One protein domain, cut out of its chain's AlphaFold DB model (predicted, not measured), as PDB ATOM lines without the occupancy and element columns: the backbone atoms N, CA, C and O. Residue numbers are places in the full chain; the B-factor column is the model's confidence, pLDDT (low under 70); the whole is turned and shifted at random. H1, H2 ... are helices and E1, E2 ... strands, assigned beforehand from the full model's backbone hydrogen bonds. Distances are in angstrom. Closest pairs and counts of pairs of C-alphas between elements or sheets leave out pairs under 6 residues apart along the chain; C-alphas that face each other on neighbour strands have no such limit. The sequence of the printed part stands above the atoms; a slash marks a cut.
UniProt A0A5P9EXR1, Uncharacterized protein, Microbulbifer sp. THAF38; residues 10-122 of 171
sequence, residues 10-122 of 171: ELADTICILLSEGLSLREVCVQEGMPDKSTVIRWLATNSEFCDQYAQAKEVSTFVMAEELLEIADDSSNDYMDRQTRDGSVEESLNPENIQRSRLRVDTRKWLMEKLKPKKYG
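AT A GLANCE: This is residues 10 to 122 of the 171 residues of an uncharacterized protein of Microbulbifer sp. THAF38 (UniProt A0A5P9EXR1). Two long helices, H4 and H5, run opposite ways and cross at an angle; the hairpin of strands E1 and E2 joins them and makes one far end. At the other end the short helices H1, H2 and H3 form a small head with the first part of H4, and little H6 closes the end of H5. You will find 113 residues printed, with six named helices and two strands in the order H1 H2 H3 H4 E1 E2 H5 H6; the class is mostly helix and the sheet is antiparallel. The whole is loose, with a radius of gyration of the C-alphas of 19.1 A, and spans 65 by 35 by 17 A.

HOW THE PARTS SIT: Start with H1, residues 10 to 20, which touches H4, residues 48 to 74, the same way at a shallow tilt of 31 degrees; their closest C-alphas, of Ser 20 and Ser 61, are 4.2 A apart. H2, residues 25 to 30, touches H1, closest at the C-alphas of Leu 19 and Leu 25, 6.7 A. H3, residues 37 to 46, only just touches H2, with 3 pairs of C-alphas within 8 A, the closest those of Cys 29 and Lys 37, 6.0 A. H3 and residues 50 to 54 of H4 touch only at the corner, closest at the C-alphas of Leu 44 and Cys 51, 4.8 A. H4 has a kink of 36 degrees near residue 65. Next look at the hairpin of E1, residues 80 to 84, and E2, residues 90 to 94: N 81 and O 93 are 2.8 A apart, within hydrogen-bond range. H5, residues 96 to 116, touches H4, opposite ways at a tilt of 37 degrees, only just steep; the closest C-alphas, of Thr 62 and Met 113, are 5.5 A apart. H6, residues 118 to 121, touches residues 110 to 114 of H5, closest at the C-alphas of Glu 114 and Tyr 121, 4.9 A. Every O i to N i+4 pair is within hydrogen-bond range in H1, H2, H3 and H5, and 18 of 23 are in H4; H6 is too short for such a pair.

IN THESE COORDINATES: Find C-alpha 10 at (-66.355, -15.881, 20.452), where H1 begins. From C-alpha 48 at (-52.825, -22.820, 24.265), H4 runs 39.9 A to C-alpha 74; H5 runs 30.1 A to C-alpha 116 at (-60.312, -30.098, 39.096). E1 measures 13.0 A and E2 12.9 A.

THE WHOLE: The C-alphas of Ser 48 and Asp 87, the two farthest apart, are 65.4 A apart. The printed part has no cut, no link is long, and no printed residue is under 70 in pLDDT.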
ATOM      1  N   GLU A  10     -64.964 -15.950  19.986       97.75
ATOM      2  CA  GLU A  10     -66.355 -15.881  20.452       97.75
ATOM      3  C   GLU A  10     -66.962 -17.266  20.751       97.75
ATOM      4  O   GLU A  10     -67.637 -17.452  21.766       97.75
ATOM      5  N   LEU A  11     -66.696 -18.270  19.902       97.38
ATOM      6  CA  LEU A  11     -67.149 -19.641  20.158       97.38
ATOM      7  C   LEU A  11     -66.414 -20.260  21.349       97.38
ATOM      8  O   LEU A  11     -67.042 -20.942  22.156       97.38
ATOM      9  N   ALA A  12     -65.107 -20.024  21.464       98.12
ATOM     10  CA  ALA A  12     -64.314 -20.473  22.604       98.12
ATOM     11  C   ALA A  12     -64.842 -19.888  23.926       98.12
ATOM     12  O   ALA A  12     -65.102 -20.646  24.862       98.12
ATOM     13  N   ASP A  13     -65.095 -18.580  23.967       98.38
ATOM     14  CA  ASP A  13     -65.641 -17.876  25.130       98.38
ATOM     15  C   ASP A  13     -67.017 -18.426  25.511       98.38
ATOM     16  O   ASP A  13     -67.263 -18.750  26.673       98.38
ATOM     17  N   THR A  14     -67.897 -18.620  24.524       98.31
ATOM     18  CA  THR A  14     -69.239 -19.173  24.759       98.31
ATOM     19  C   THR A  14     -69.171 -20.590  25.333       98.31
ATOM     20  O   THR A  14     -69.889 -20.915  26.280       98.31
ATOM     21  N   ILE A  15     -68.281 -21.441  24.808       98.44
ATOM     22  CA  ILE A  15     -68.048 -22.786  25.352       98.44
ATOM     23  C   ILE A  15     -67.574 -22.693  26.807       98.44
ATOM     24  O   ILE A  15     -68.104 -23.398  27.664       98.44
ATOM     25  N   CYS A  16     -66.605 -21.826  27.105       98.62
ATOM     26  CA  CYS A  16     -66.084 -21.641  28.457       98.62
ATOM     27  C   CYS A  16     -67.159 -21.150  29.440       98.62
ATOM     28  O   CYS A  16     -67.234 -21.675  30.551       98.62
ATOM     29  N   ILE A  17     -68.027 -20.218  29.029       98.56
ATOM     30  CA  ILE A  17     -69.149 -19.734  29.849       98.56
ATOM     31  C   ILE A  17     -70.074 -20.899  30.210       98.56
ATOM     32  O   ILE A  17     -70.254 -21.187  31.391       98.56
ATOM     33  N   LEU A  18     -70.562 -21.643  29.216       98.31
ATOM     34  CA  LEU A  18     -71.487 -22.757  29.449       98.31
ATOM     35  C   LEU A  18     -70.865 -23.864  30.311       98.31
ATOM     36  O   LEU A  18     -71.519 -24.429  31.186       98.31
ATOM     37  N   LEU A  19     -69.583 -24.174  30.104       98.19
ATOM     38  CA  LEU A  19     -68.873 -25.136  30.948       98.19
ATOM     39  C   LEU A  19     -68.766 -24.652  32.396       98.19
ATOM     40  O   LEU A  19     -68.865 -25.469  33.312       98.19
ATOM     41  N   SER A  20     -68.542 -23.352  32.605       98.12
ATOM     42  CA  SER A  20     -68.443 -22.752  33.938       98.12
ATOM     43  C   SER A  20     -69.782 -22.759  34.685       98.12
ATOM     44  O   SER A  20     -69.787 -22.924  35.902       98.12
ATOM     45  N   GLU A  21     -70.896 -22.712  33.948       97.50
ATOM     46  CA  GLU A  21     -72.272 -22.878  34.441       97.50
ATOM     47  C   GLU A  21     -72.640 -24.338  34.763       97.50
ATOM     48  O   GLU A  21     -73.777 -24.622  35.116       97.50
ATOM     49  N   GLY A  22     -71.696 -25.278  34.669       95.00
ATOM     50  CA  GLY A  22     -71.904 -26.672  35.070       95.00
ATOM     51  C   GLY A  22     -72.241 -27.628  33.925       95.00
ATOM     52  O   GLY A  22     -72.190 -28.843  34.133       95.00
ATOM     53  N   LEU A  23     -72.484 -27.132  32.704       97.19
ATOM     54  CA  LEU A  23     -72.756 -28.006  31.564       97.19
ATOM     55  C   LEU A  23     -71.528 -28.859  31.224       97.19
ATOM     56  O   LEU A  23     -70.366 -28.444  31.295       97.19
ATOM     57  N   SER A  24     -71.780 -30.089  30.789       96.19
ATOM     58  CA  SER A  24     -70.758 -30.931  30.185       96.19
ATOM     59  C   SER A  24     -70.458 -30.477  28.756       96.19
ATOM     60  O   SER A  24     -71.328 -30.000  28.028       96.19
ATOM     61  N   LEU A  25     -69.237 -30.745  28.280       97.44
ATOM     62  CA  LEU A  25     -68.878 -30.497  26.878       97.44
ATOM     63  C   LEU A  25     -69.827 -31.215  25.901       97.44
ATOM     64  O   LEU A  25     -70.069 -30.737  24.798       97.44
ATOM     65  N   ARG A  26     -70.383 -32.367  26.301       97.12
ATOM     66  CA  ARG A  26     -71.366 -33.086  25.487       97.12
ATOM     67  C   ARG A  26     -72.657 -32.284  25.340       97.12
ATOM     68  O   ARG A  26     -73.167 -32.214  24.230       97.12
ATOM     69  N   GLU A  27     -73.177 -31.728  26.429       97.56
ATOM     70  CA  GLU A  27     -74.393 -30.906  26.407       97.56
ATOM     71  C   GLU A  27     -74.181 -29.650  25.572       97.56
ATOM     72  O   GLU A  27     -74.994 -29.378  24.693       97.56
ATOM     73  N   VAL A  28     -73.044 -28.967  25.751       97.81
ATOM     74  CA  VAL A  28     -72.667 -27.802  24.935       97.81
ATOM     75  C   VAL A  28     -72.646 -28.163  23.449       97.81
ATOM     76  O   VAL A  28     -73.370 -27.573  22.656       97.81
ATOM     77  N   CYS A  29     -71.904 -29.200  23.050       97.00
ATOM     78  CA  CYS A  29     -71.780 -29.590  21.642       97.00
ATOM     79  C   CYS A  29     -73.080 -30.124  21.002       97.00
ATOM     80  O   CYS A  29     -73.102 -30.362  19.791       97.00
ATOM     81  N   VAL A  30     -74.143 -30.394  21.763       96.38
ATOM     82  CA  VAL A  30     -75.447 -30.797  21.202       96.38
ATOM     83  C   VAL A  30     -76.302 -29.584  20.825       96.38
ATOM     84  O   VAL A  30     -77.164 -29.725  19.958       96.38
ATOM     85  N   GLN A  31     -76.041 -28.409  21.403       95.38
ATOM     86  CA  GLN A  31     -76.801 -27.192  21.120       95.38
ATOM     87  C   GLN A  31     -76.641 -26.727  19.663       95.38
ATOM     88  O   GLN A  31     -75.635 -26.996  18.994       95.38
ATOM     89  N   GLU A  32     -77.657 -26.031  19.154       94.06
ATOM     90  CA  GLU A  32     -77.621 -25.448  17.814       94.06
ATOM     91  C   GLU A  32     -76.532 -24.371  17.722       94.06
ATOM     92  O   GLU A  32     -76.323 -23.597  18.650       94.06
ATOM     93  N   GLY A  33     -75.801 -24.347  16.606       93.62
ATOM     94  CA  GLY A  33     -74.694 -23.409  16.403       93.62
ATOM     95  C   GLY A  33     -73.376 -23.801  17.080       93.62
ATOM     96  O   GLY A  33     -72.374 -23.141  16.829       93.62
ATOM     97  N   MET A  34     -73.325 -24.890  17.858       96.75
ATOM     98  CA  MET A  34     -72.094 -25.324  18.528       96.75
ATOM     99  C   MET A  34     -71.235 -26.270  17.670       96.75
ATOM    100  O   MET A  34     -71.766 -27.104  16.919       96.75
ATOM    101  N   PRO A  35     -69.893 -26.188  17.782       97.31
ATOM    102  CA  PRO A  35     -68.992 -27.141  17.141       97.31
ATOM    103  C   PRO A  35     -69.182 -28.553  17.709       97.31
ATOM    104  O   PRO A  35     -69.659 -28.757  18.829       97.31
ATOM    105  N   ASP A  36     -68.797 -29.569  16.937       96.62
ATOM    106  CA  ASP A  36     -68.750 -30.933  17.457       96.62
ATOM    107  C   ASP A  36     -67.596 -31.123  18.457       96.62
ATOM    108  O   ASP A  36     -66.594 -30.406  18.447       96.62
ATOM    109  N   LYS A  37     -67.716 -32.151  19.302       96.81
ATOM    110  CA  LYS A  37     -66.726 -32.457  20.341       96.81
ATOM    111  C   LYS A  37     -65.311 -32.653  19.779       96.81
ATOM    112  O   LYS A  37     -64.348 -32.244  20.420       96.81
ATOM    113  N   SER A  38     -65.164 -33.278  18.612       96.88
ATOM    114  CA  SER A  38     -63.851 -33.548  18.008       96.88
ATOM    115  C   SER A  38     -63.187 -32.258  17.533       96.88
ATOM    116  O   SER A  38     -61.971 -32.114  17.647       96.88
ATOM    117  N   THR A  39     -63.983 -31.312  17.032       97.50
ATOM    118  CA  THR A  39     -63.522 -29.965  16.681       97.50
ATOM    119  C   THR A  39     -63.032 -29.213  17.918       97.50
ATOM    120  O   THR A  39     -61.905 -28.722  17.905       97.50
ATOM    121  N   VAL A  40     -63.794 -29.213  19.019       98.00
ATOM    122  CA  VAL A  40     -63.362 -28.557  20.270       98.00
ATOM    123  C   VAL A  40     -62.072 -29.174  20.812       98.00
ATOM    124  O   VAL A  40     -61.138 -28.450  21.146       98.00
ATOM    125  N   ILE A  41     -61.969 -30.507  20.843       97.69
ATOM    126  CA  ILE A  41     -60.749 -31.202  21.293       97.69
ATOM    127  C   ILE A  41     -59.541 -30.815  20.431       97.69
ATOM    128  O   ILE A  41     -58.447 -30.622  20.957       97.69
ATOM    129  N   ARG A  42     -59.727 -30.673  19.115       97.75
ATOM    130  CA  ARG A  42     -58.660 -30.221  18.218       97.75
ATOM    131  C   ARG A  42     -58.214 -28.804  18.556       97.75
ATOM    132  O   ARG A  42     -57.016 -28.573  18.629       97.75
ATOM    133  N   TRP A  43     -59.155 -27.889  18.786       98.12
ATOM    134  CA  TRP A  43     -58.831 -26.514  19.163       98.12
ATOM    135  C   TRP A  43     -58.047 -26.456  20.473       98.12
ATOM    136  O   TRP A  43     -57.035 -25.767  20.518       98.12
ATOM    137  N   LEU A  44     -58.439 -27.237  21.486       98.19
ATOM    138  CA  LEU A  44     -57.699 -27.343  22.752       98.19
ATOM    139  C   LEU A  44     -56.260 -27.842  22.555       98.19
ATOM    140  O   LEU A  44     -55.357 -27.412  23.263       98.19
ATOM    141  N   ALA A  45     -56.030 -28.734  21.587       97.56
ATOM    142  CA  ALA A  45     -54.696 -29.254  21.291       97.56
ATOM    143  C   ALA A  45     -53.808 -28.263  20.517       97.56
ATOM    144  O   ALA A  45     -52.585 -28.368  20.581       97.56
ATOM    145  N   THR A  46     -54.398 -27.333  19.760       97.19
ATOM    146  CA  THR A  46     -53.658 -26.418  18.869       97.19
ATOM    147  C   THR A  46     -53.623 -24.967  19.344       97.19
ATOM    148  O   THR A  46     -52.856 -24.181  18.797       97.19
ATOM    149  N   ASN A  47     -54.452 -24.591  20.318       97.81
ATOM    150  CA  ASN A  47     -54.546 -23.238  20.856       97.81
ATOM    151  C   ASN A  47     -54.353 -23.276  22.382       97.81
ATOM    152  O   ASN A  47     -55.243 -23.702  23.119       97.81
ATOM    153  N   SER A  48     -53.182 -22.827  22.842       97.94
ATOM    154  CA  SER A  48     -52.825 -22.820  24.265       97.94
ATOM    155  C   SER A  48     -53.686 -21.865  25.086       97.94
ATOM    156  O   SER A  48     -54.082 -22.215  26.189       97.94
ATOM    157  N   GLU A  49     -54.034 -20.700  24.537       98.00
ATOM    158  CA  GLU A  49     -54.876 -19.718  25.224       98.00
ATOM    159  C   GLU A  49     -56.280 -20.281  25.481       98.00
ATOM    160  O   GLU A  49     -56.784 -20.212  26.601       98.00
ATOM    161  N   PHE A  50     -56.883 -20.931  24.481       98.44
ATOM    162  CA  PHE A  50     -58.167 -21.603  24.672       98.44
ATOM    163  C   PHE A  50     -58.065 -22.775  25.657       98.44
ATOM    164  O   PHE A  50     -58.979 -22.994  26.449       98.44
ATOM    165  N   CYS A  51     -56.956 -23.521  25.644       98.50
ATOM    166  CA  CYS A  51     -56.717 -24.587  26.615       98.50
ATOM    167  C   CYS A  51     -56.718 -24.052  28.058       98.50
ATOM    168  O   CYS A  51     -57.392 -24.618  28.923       98.50
ATOM    169  N   ASP A  52     -56.042 -22.926  28.296       98.50
ATOM    170  CA  ASP A  52     -55.983 -22.278  29.608       98.50
ATOM    171  C   ASP A  52     -57.360 -21.752  30.044       98.50
ATOM    172  O   ASP A  52     -57.798 -22.010  31.169       98.50
ATOM    173  N   GLN A  53     -58.090 -21.080  29.145       98.38
ATOM    174  CA  GLN A  53     -59.460 -20.613  29.400       98.38
ATOM    175  C   GLN A  53     -60.403 -21.780  29.726       98.38
ATOM    176  O   GLN A  53     -61.175 -21.721  30.686       98.38
ATOM    177  N   TYR A  54     -60.310 -22.874  28.969       98.44
ATOM    178  CA  TYR A  54     -61.101 -24.081  29.188       98.44
ATOM    179  C   TYR A  54     -60.790 -24.715  30.548       98.44
ATOM    180  O   TYR A  54     -61.708 -25.103  31.276       98.44
ATOM    181  N   ALA A  55     -59.511 -24.808  30.923       98.12
ATOM    182  CA  ALA A  55     -59.102 -25.326  32.224       98.12
ATOM    183  C   ALA A  55     -59.682 -24.479  33.368       98.12
ATOM    184  O   ALA A  55     -60.280 -25.029  34.298       98.12
ATOM    185  N   GLN A  56     -59.610 -23.148  33.256       98.12
ATOM    186  CA  GLN A  56     -60.212 -22.225  34.222       98.12
ATOM    187  C   GLN A  56     -61.739 -22.376  34.295       98.12
ATOM    188  O   GLN A  56     -62.300 -22.437  35.390       98.12
ATOM    189  N   ALA A  57     -62.426 -22.515  33.159       98.31
ATOM    190  CA  ALA A  57     -63.867 -22.760  33.129       98.31
ATOM    191  C   ALA A  57     -64.243 -24.069  33.842       98.31
ATOM    192  O   ALA A  57     -65.171 -24.101  34.655       98.31
ATOM    193  N   LYS A  58     -63.487 -25.153  33.613       97.94
ATOM    194  CA  LYS A  58     -63.683 -26.424  34.330       97.94
ATOM    195  C   LYS A  58     -63.451 -26.268  35.829       97.94
ATOM    196  O   LYS A  58     -64.227 -26.796  36.623       97.94
ATOM    197  N   GLU A  59     -62.448 -25.504  36.227       97.81
ATOM    198  CA  GLU A  59     -62.208 -25.156  37.620       97.81
ATOM    199  C   GLU A  59     -63.365 -24.368  38.253       97.81
ATOM    200  O   GLU A  59     -63.751 -24.647  39.394       97.81
ATOM    201  N   VAL A  60     -63.939 -23.392  37.549       97.88
ATOM    202  CA  VAL A  60     -65.101 -22.620  38.020       97.88
ATOM    203  C   VAL A  60     -66.347 -23.502  38.117       97.88
ATOM    204  O   VAL A  60     -67.055 -23.423  39.117       97.88
ATOM    205  N   SER A  61     -66.543 -24.439  37.185       97.44
ATOM    206  CA  SER A  61     -67.692 -25.360  37.200       97.44
ATOM    207  C   SER A  61     -67.818 -26.172  38.496       97.44
ATOM    208  O   SER A  61     -68.909 -26.588  38.873       97.44
ATOM    209  N   THR A  62     -66.720 -26.344  39.242       97.88
ATOM    210  CA  THR A  62     -66.742 -27.012  40.554       97.88
ATOM    211  C   THR A  62     -67.552 -26.275  41.622       97.88
ATOM    212  O   THR A  62     -67.944 -26.899  42.602       97.88
ATOM    213  N   PHE A  63     -67.781 -24.964  41.482       96.81
ATOM    214  CA  PHE A  63     -68.678 -24.226  42.375       96.81
ATOM    215  C   PHE A  63     -70.132 -24.605  42.104       96.81
ATOM    216  O   PHE A  63     -70.842 -24.946  43.041       96.81
ATOM    217  N   VAL A  64     -70.536 -24.651  40.832       97.44
ATOM    218  CA  VAL A  64     -71.883 -25.089  40.444       97.44
ATOM    219  C   VAL A  64     -72.123 -26.536  40.864       97.44
ATOM    220  O   VAL A  64     -73.129 -26.830  41.497       97.44
ATOM    221  N   MET A  65     -71.154 -27.428  40.623       97.50
ATOM    222  CA  MET A  65     -71.250 -28.819  41.083       97.50
ATOM    223  C   MET A  65     -71.456 -28.922  42.598       97.50
ATOM    224  O   MET A  65     -72.139 -29.839  43.038       97.50
ATOM    225  N   ALA A  66     -70.864 -28.023  43.393       96.75
ATOM    226  CA  ALA A  66     -71.024 -28.031  44.843       96.75
ATOM    227  C   ALA A  66     -72.455 -27.668  45.273       96.75
ATOM    228  O   ALA A  66     -72.979 -28.309  46.179       96.75
ATOM    229  N   GLU A  67     -73.085 -26.697  44.610       96.56
ATOM    230  CA  GLU A  67     -74.482 -26.325  44.872       96.56
ATOM    231  C   GLU A  67     -75.445 -27.429  44.402       96.56
ATOM    232  O   GLU A  67     -76.308 -27.866  45.163       96.56
ATOM    233  N   GLU A  68     -75.229 -27.986  43.203       96.75
ATOM    234  CA  GLU A  68     -76.026 -29.107  42.676       96.75
ATOM    235  C   GLU A  68     -75.953 -30.365  43.554       96.75
ATOM    236  O   GLU A  68     -76.860 -31.195  43.540       96.75
ATOM    237  N   LEU A  69     -74.853 -30.565  44.289       97.56
ATOM    238  CA  LEU A  69     -74.707 -31.726  45.168       97.56
ATOM    239  C   LEU A  69     -75.766 -31.751  46.272       97.56
ATOM    240  O   LEU A  69     -76.195 -32.845  46.636       97.56
ATOM    241  N   LEU A  70     -76.164 -30.585  46.792       96.12
ATOM    242  CA  LEU A  70     -77.218 -30.483  47.802       96.12
ATOM    243  C   LEU A  70     -78.572 -30.831  47.187       96.12
ATOM    244  O   LEU A  70     -79.270 -31.698  47.698       96.12
ATOM    245  N   GLU A  71     -78.877 -30.247  46.028       96.88
ATOM    246  CA  GLU A  71     -80.118 -30.523  45.302       96.88
ATOM    247  C   GLU A  71     -80.276 -32.018  44.985       96.88
ATOM    248  O   GLU A  71     -81.321 -32.598  45.248       96.88
ATOM    249  N   ILE A  72     -79.223 -32.682  44.496       96.69
ATOM    250  CA  ILE A  72     -79.269 -34.120  44.176       96.69
ATOM    251  C   ILE A  72     -79.405 -34.987  45.434       96.69
ATOM    252  O   ILE A  72     -79.978 -36.071  45.363       96.69
ATOM    253  N   ALA A  73     -78.811 -34.570  46.554       95.75
ATOM    254  CA  ALA A  73     -78.870 -35.333  47.796       95.75
ATOM    255  C   ALA A  73     -80.243 -35.232  48.475       95.75
ATOM    256  O   ALA A  73     -80.683 -36.215  49.071       95.75
ATOM    257  N   ASP A  74     -80.897 -34.074  48.366       96.25
ATOM    258  CA  ASP A  74     -82.190 -33.795  48.993       96.25
ATOM    259  C   ASP A  74     -83.389 -34.168  48.093       96.25
ATOM    260  O   ASP A  74     -84.508 -34.315  48.590       96.25
ATOM    261  N   ASP A  75     -83.182 -34.348  46.782       95.88
ATOM    262  CA  ASP A  75     -84.229 -34.746  45.835       95.88
ATOM    263  C   ASP A  75     -84.609 -36.230  45.968       95.88
ATOM    264  O   ASP A  75     -83.903 -37.125  45.497       95.88
ATOM    265  N   SER A  76     -85.778 -36.482  46.562       94.81
ATOM    266  CA  SER A  76     -86.389 -37.814  46.677       94.81
ATOM    267  C   SER A  76     -87.372 -38.140  45.543       94.81
ATOM    268  O   SER A  76     -88.151 -39.096  45.635       94.81
ATOM    269  N   SER A  77     -87.425 -37.326  44.486       94.69
ATOM    270  CA  SER A  77     -88.333 -37.560  43.362       94.69
ATOM    271  C   SER A  77     -87.997 -38.877  42.662       94.69
ATOM    272  O   SER A  77     -86.845 -39.140  42.321       94.69
ATOM    273  N   ASN A  78     -89.020 -39.684  42.365       93.69
ATOM    274  CA  ASN A  78     -88.910 -41.009  41.729       93.69
ATOM    275  C   ASN A  78     -88.231 -42.104  42.571       93.69
ATOM    276  O   ASN A  78     -87.913 -43.166  42.024       93.69
ATOM    277  N   ASP A  79     -88.035 -41.891  43.877       94.94
ATOM    278  CA  ASP A  79     -87.557 -42.936  44.796       94.94
ATOM    279  C   ASP A  79     -88.569 -44.059  44.994       94.94
ATOM    280  O   ASP A  79     -88.196 -45.170  45.367       94.94
ATOM    281  N   TYR A  80     -89.831 -43.792  44.684       95.00
ATOM    282  CA  TYR A  80     -90.900 -44.768  44.670       95.00
ATOM    283  C   TYR A  80     -91.538 -44.822  43.282       95.00
ATOM    284  O   TYR A  80     -91.553 -43.833  42.543       95.00
ATOM    285  N   MET A  81     -92.021 -46.001  42.907       93.31
ATOM    286  CA  MET A  81     -92.715 -46.252  41.652       93.31
ATOM    287  C   MET A  81     -93.926 -47.150  41.870       93.31
ATOM    288  O   MET A  81     -93.886 -48.100  42.655       93.31
ATOM    289  N   ASP A  82     -94.975 -46.888  41.104       93.94
ATOM    290  CA  ASP A  82     -96.155 -47.738  41.056       93.94
ATOM    291  C   ASP A  82     -95.811 -49.090  40.426       93.94
ATOM    292  O   ASP A  82     -95.312 -49.176  39.297       93.94
ATOM    293  N   ARG A  83     -96.116 -50.172  41.143       91.50
ATOM    294  CA  ARG A  83     -95.961 -51.542  40.660       91.50
ATOM    295  C   ARG A  83     -97.298 -52.261  40.702       91.50
ATOM    296  O   ARG A  83     -97.927 -52.364  41.750       91.50
ATOM    297  N   GLN A  84     -97.708 -52.818  39.564       92.69
ATOM    298  CA  GLN A  84     -98.865 -53.708  39.543       92.69
ATOM    299  C   GLN A  84     -98.533 -55.050  40.198       92.69
ATOM    300  O   GLN A  84     -97.574 -55.734  39.822       92.69
ATOM    301  N   THR A  85     -99.363 -55.430  41.157       88.81
ATOM    302  CA  THR A  85     -99.338 -56.729  41.825       88.81
ATOM    303  C   THR A  85    -100.142 -57.762  41.027       88.81
ATOM    304  O   THR A  85    -100.875 -57.446  40.087       88.81
ATOM    305  N   ARG A  86    -100.009 -59.049  41.379       89.25
ATOM    306  CA  ARG A  86    -100.636 -60.162  40.632       89.25
ATOM    307  C   ARG A  86    -102.172 -60.120  40.634       89.25
ATOM    308  O   ARG A  86    -102.798 -60.707  39.760       89.25
ATOM    309  N   ASP A  87    -102.766 -59.482  41.632       91.00
ATOM    310  CA  ASP A  87    -104.208 -59.264  41.781       91.00
ATOM    311  C   ASP A  87    -104.710 -57.993  41.067       91.00
ATOM    312  O   ASP A  87    -105.903 -57.703  41.113       91.00
ATOM    313  N   GLY A  88    -103.830 -57.264  40.369       89.12
ATOM    314  CA  GLY A  88    -104.171 -56.061  39.610       89.12
ATOM    315  C   GLY A  88    -104.233 -54.779  40.443       89.12
ATOM    316  O   GLY A  88    -104.571 -53.733  39.888       89.12
ATOM    317  N   SER A  89    -103.903 -54.830  41.740       90.62
ATOM    318  CA  SER A  89    -103.737 -53.618  42.547       90.62
ATOM    319  C   SER A  89    -102.424 -52.898  42.207       90.62
ATOM    320  O   SER A  89    -101.520 -53.479  41.603       90.62
ATOM    321  N   VAL A  90    -102.337 -51.610  42.544       92.62
ATOM    322  CA  VAL A  90    -101.110 -50.818  42.404       92.62
ATOM    323  C   VAL A  90    -100.541 -50.603  43.796       92.62
ATOM    324  O   VAL A  90    -101.230 -50.072  44.665       92.62
ATOM    325  N   GLU A  91     -99.301 -51.028  43.993       93.06
ATOM    326  CA  GLU A  91     -98.549 -50.810  45.222       93.06
ATOM    327  C   GLU A  91     -97.364 -49.888  44.938       93.06
ATOM    328  O   GLU A  91     -96.695 -50.010  43.907       93.06
ATOM    329  N   GLU A  92     -97.096 -48.979  45.868       93.94
ATOM    330  CA  GLU A  92     -95.900 -48.156  45.834       93.94
ATOM    331  C   GLU A  92     -94.682 -49.013  46.214       93.94
ATOM    332  O   GLU A  92     -94.584 -49.552  47.315       93.94
ATOM    333  N   SER A  93     -93.743 -49.160  45.284       93.00
ATOM    334  CA  SER A  93     -92.513 -49.921  45.474       93.00
ATOM    335  C   SER A  93     -91.309 -48.997  45.393       93.00
ATOM    336  O   SER A  93     -91.220 -48.151  44.507       93.00
ATOM    337  N   LEU A  94     -90.320 -49.225  46.256       95.25
ATOM    338  CA  LEU A  94     -89.034 -48.535  46.188       95.25
ATOM    339  C   LEU A  94     -88.384 -48.723  44.805       95.25
ATOM    340  O   LEU A  94     -88.358 -49.834  44.266       95.25
ATOM    341  N   ASN A  95     -87.816 -47.645  44.268       95.56
ATOM    342  CA  ASN A  95     -87.014 -47.592  43.056       95.56
ATOM    343  C   ASN A  95     -85.515 -47.541  43.413       95.56
ATOM    344  O   ASN A  95     -84.911 -46.466  43.477       95.56
ATOM    345  N   PRO A  96     -84.865 -48.698  43.625       94.44
ATOM    346  CA  PRO A  96     -83.462 -48.732  44.017       94.44
ATOM    347  C   PRO A  96     -82.527 -48.190  42.930       94.44
ATOM    348  O   PRO A  96     -81.402 -47.808  43.248       94.44
ATOM    349  N   GLU A  97     -82.943 -48.173  41.661       95.44
ATOM    350  CA  GLU A  97     -82.131 -47.630  40.571       95.44
ATOM    351  C   GLU A  97     -81.992 -46.108  40.692       95.44
ATOM    352  O   GLU A  97     -80.882 -45.595  40.549       95.44
ATOM    353  N   ASN A  98     -83.082 -45.394  40.999       95.06
ATOM    354  CA  ASN A  98     -83.061 -43.937  41.153       95.06
ATOM    355  C   ASN A  98     -82.134 -43.510  42.293       95.06
ATOM    356  O   ASN A  98     -81.200 -42.739  42.075       95.06
ATOM    357  N   ILE A  99     -82.303 -44.123  43.465       95.00
ATOM    358  CA  ILE A  99     -81.492 -43.849  44.658       95.00
ATOM    359  C   ILE A  99     -80.004 -44.108  44.379       95.00
ATOM    360  O   ILE A  99     -79.136 -43.284  44.682       95.00
ATOM    361  N   GLN A 100     -79.680 -45.247  43.753       96.88
ATOM    362  CA  GLN A 100     -78.297 -45.578  43.400       96.88
ATOM    363  C   GLN A 100     -77.723 -44.622  42.352       96.88
ATOM    364  O   GLN A 100     -76.542 -44.277  42.419       96.88
ATOM    365  N   ARG A 101     -78.542 -44.157  41.405       96.62
ATOM    366  CA  ARG A 101     -78.130 -43.172  40.404       96.62
ATOM    367  C   ARG A 101     -77.860 -41.811  41.043       96.62
ATOM    368  O   ARG A 101     -76.843 -41.209  40.699       96.62
ATOM    369  N   SER A 102     -78.684 -41.343  41.981       96.88
ATOM    370  CA  SER A 102     -78.437 -40.102  42.732       96.88
ATOM    371  C   SER A 102     -77.142 -40.190  43.538       96.88
ATOM    372  O   SER A 102     -76.281 -39.314  43.418       96.88
ATOM    373  N   ARG A 103     -76.908 -41.314  44.229       97.06
ATOM    374  CA  ARG A 103     -75.625 -41.580  44.896       97.06
ATOM    375  C   ARG A 103     -74.444 -41.547  43.920       97.06
ATOM    376  O   ARG A 103     -73.457 -40.863  44.177       97.06
ATOM    377  N   LEU A 104     -74.549 -42.226  42.776       97.94
ATOM    378  CA  LEU A 104     -73.493 -42.240  41.759       97.94
ATOM    379  C   LEU A 104     -73.222 -40.838  41.188       97.94
ATOM    380  O   LEU A 104     -72.065 -40.490  40.943       97.94
ATOM    381  N   ARG A 105     -74.262 -40.015  40.989       96.88
ATOM    382  CA  ARG A 105     -74.127 -38.615  40.551       96.88
ATOM    383  C   ARG A 105     -73.348 -37.787  41.570       96.88
ATOM    384  O   ARG A 105     -72.469 -37.026  41.157       96.88
ATOM    385  N   VAL A 106     -73.650 -37.953  42.859       97.94
ATOM    386  CA  VAL A 106     -72.943 -37.295  43.966       97.94
ATOM    387  C   VAL A 106     -71.473 -37.707  43.990       97.94
ATOM    388  O   VAL A 106     -70.586 -36.851  43.970       97.94
ATOM    389  N   ASP A 107     -71.200 -39.009  43.959       97.94
ATOM    390  CA  ASP A 107     -69.837 -39.539  44.041       97.94
ATOM    391  C   ASP A 107     -68.992 -39.131  42.821       97.94
ATOM    392  O   ASP A 107     -67.842 -38.708  42.964       97.94
ATOM    393  N   THR A 108     -69.581 -39.157  41.620       97.25
ATOM    394  CA  THR A 108     -68.910 -38.720  40.383       97.25
ATOM    395  C   THR A 108     -68.541 -37.236  40.435       97.25
ATOM    396  O   THR A 108     -67.431 -36.865  40.051       97.25
ATOM    397  N   ARG A 109     -69.444 -36.374  40.928       97.31
ATOM    398  CA  ARG A 109     -69.181 -34.931  41.076       97.31
ATOM    399  C   ARG A 109     -68.079 -34.668  42.097       97.31
ATOM    400  O   ARG A 109     -67.145 -33.939  41.781       97.31
ATOM    401  N   LYS A 110     -68.120 -35.320  43.265       96.88
ATOM    402  CA  LYS A 110     -67.057 -35.219  44.282       96.88
ATOM    403  C   LYS A 110     -65.691 -35.607  43.711       96.88
ATOM    404  O   LYS A 110     -64.732 -34.854  43.871       96.88
ATOM    405  N   TRP A 111     -65.617 -36.725  42.985       96.81
ATOM    406  CA  TRP A 111     -64.384 -37.163  42.330       96.81
ATOM    407  C   TRP A 111     -63.875 -36.140  41.303       96.81
ATOM    408  O   TRP A 111     -62.695 -35.794  41.308       96.81
ATOM    409  N   LEU A 112     -64.754 -35.602  40.449       96.56
ATOM    410  CA  LEU A 112     -64.377 -34.564  39.485       96.56
ATOM    411  C   LEU A 112     -63.880 -33.291  40.177       96.56
ATOM    412  O   LEU A 112     -62.854 -32.743  39.778       96.56
ATOM    413  N   MET A 113     -64.570 -32.832  41.219       97.19
ATOM    414  CA  MET A 113     -64.191 -31.642  41.984       97.19
ATOM    415  C   MET A 113     -62.815 -31.798  42.637       97.19
ATOM    416  O   MET A 113     -62.013 -30.865  42.591       97.19
ATOM    417  N   GLU A 114     -62.505 -32.977  43.178       96.75
ATOM    418  CA  GLU A 114     -61.180 -33.300  43.714       96.75
ATOM    419  C   GLU A 114     -60.086 -33.231  42.637       96.75
ATOM    420  O   GLU A 114     -58.998 -32.722  42.901       96.75
ATOM    421  N   LYS A 115     -60.358 -33.693  41.408       95.94
ATOM    422  CA  LYS A 115     -59.385 -33.620  40.304       95.94
ATOM    423  C   LYS A 115     -59.228 -32.218  39.726       95.94
ATOM    424  O   LYS A 115     -58.122 -31.852  39.345       95.94
ATOM    425  N   LEU A 116     -60.308 -31.443  39.670       95.81
ATOM    426  CA  LEU A 116     -60.312 -30.098  39.096       95.81
ATOM    427  C   LEU A 116     -59.772 -29.045  40.071       95.81
ATOM    428  O   LEU A 116     -59.059 -28.143  39.657       95.81
ATOM    429  N   LYS A 117     -60.073 -29.155  41.371       95.62
ATOM    430  CA  LYS A 117     -59.565 -28.249  42.415       95.62
ATOM    431  C   LYS A 117     -59.056 -29.020  43.639       95.62
ATOM    432  O   LYS A 117     -59.628 -28.892  44.728       95.62
ATOM    433  N   PRO A 118     -57.928 -29.745  43.517       94.06
ATOM    434  CA  PRO A 118     -57.396 -30.585  44.594       94.06
ATOM    435  C   PRO A 118     -57.059 -29.795  45.863       94.06
ATOM    436  O   PRO A 118     -57.256 -30.285  46.966       94.06
ATOM    437  N   LYS A 119     -56.627 -28.533  45.739       92.62
ATOM    438  CA  LYS A 119     -56.336 -27.685  46.909       92.62
ATOM    439  C   LYS A 119     -57.575 -27.385  47.764       92.62
ATOM    440  O   LYS A 119     -57.436 -27.191  48.969       92.62
ATOM    441  N   LYS A 120     -58.762 -27.300  47.147       93.31
ATOM    442  CA  LYS A 120     -60.020 -26.948  47.826       93.31
ATOM    443  C   LYS A 120     -60.815 -28.184  48.245       93.31
ATOM    444  O   LYS A 120     -61.340 -28.200  49.352       93.31
ATOM    445  N   TYR A 121     -60.906 -29.185  47.370       93.06
ATOM    446  CA  TYR A 121     -61.776 -30.353  47.557       93.06
ATOM    447  C   TYR A 121     -61.022 -31.674  47.737       93.06
ATOM    448  O   TYR A 121     -61.654 -32.700  47.965       93.06
ATOM    449  N   GLY A 122     -59.692 -31.674  47.619       89.19
ATOM    450  CA  GLY A 122     -58.890 -32.870  47.849       89.19
ATOM    451  C   GLY A 122     -58.922 -33.302  49.309       89.19
ATOM    452  O   GLY A 122     -58.994 -32.472  50.222       89.19
TER     453      GLY A 122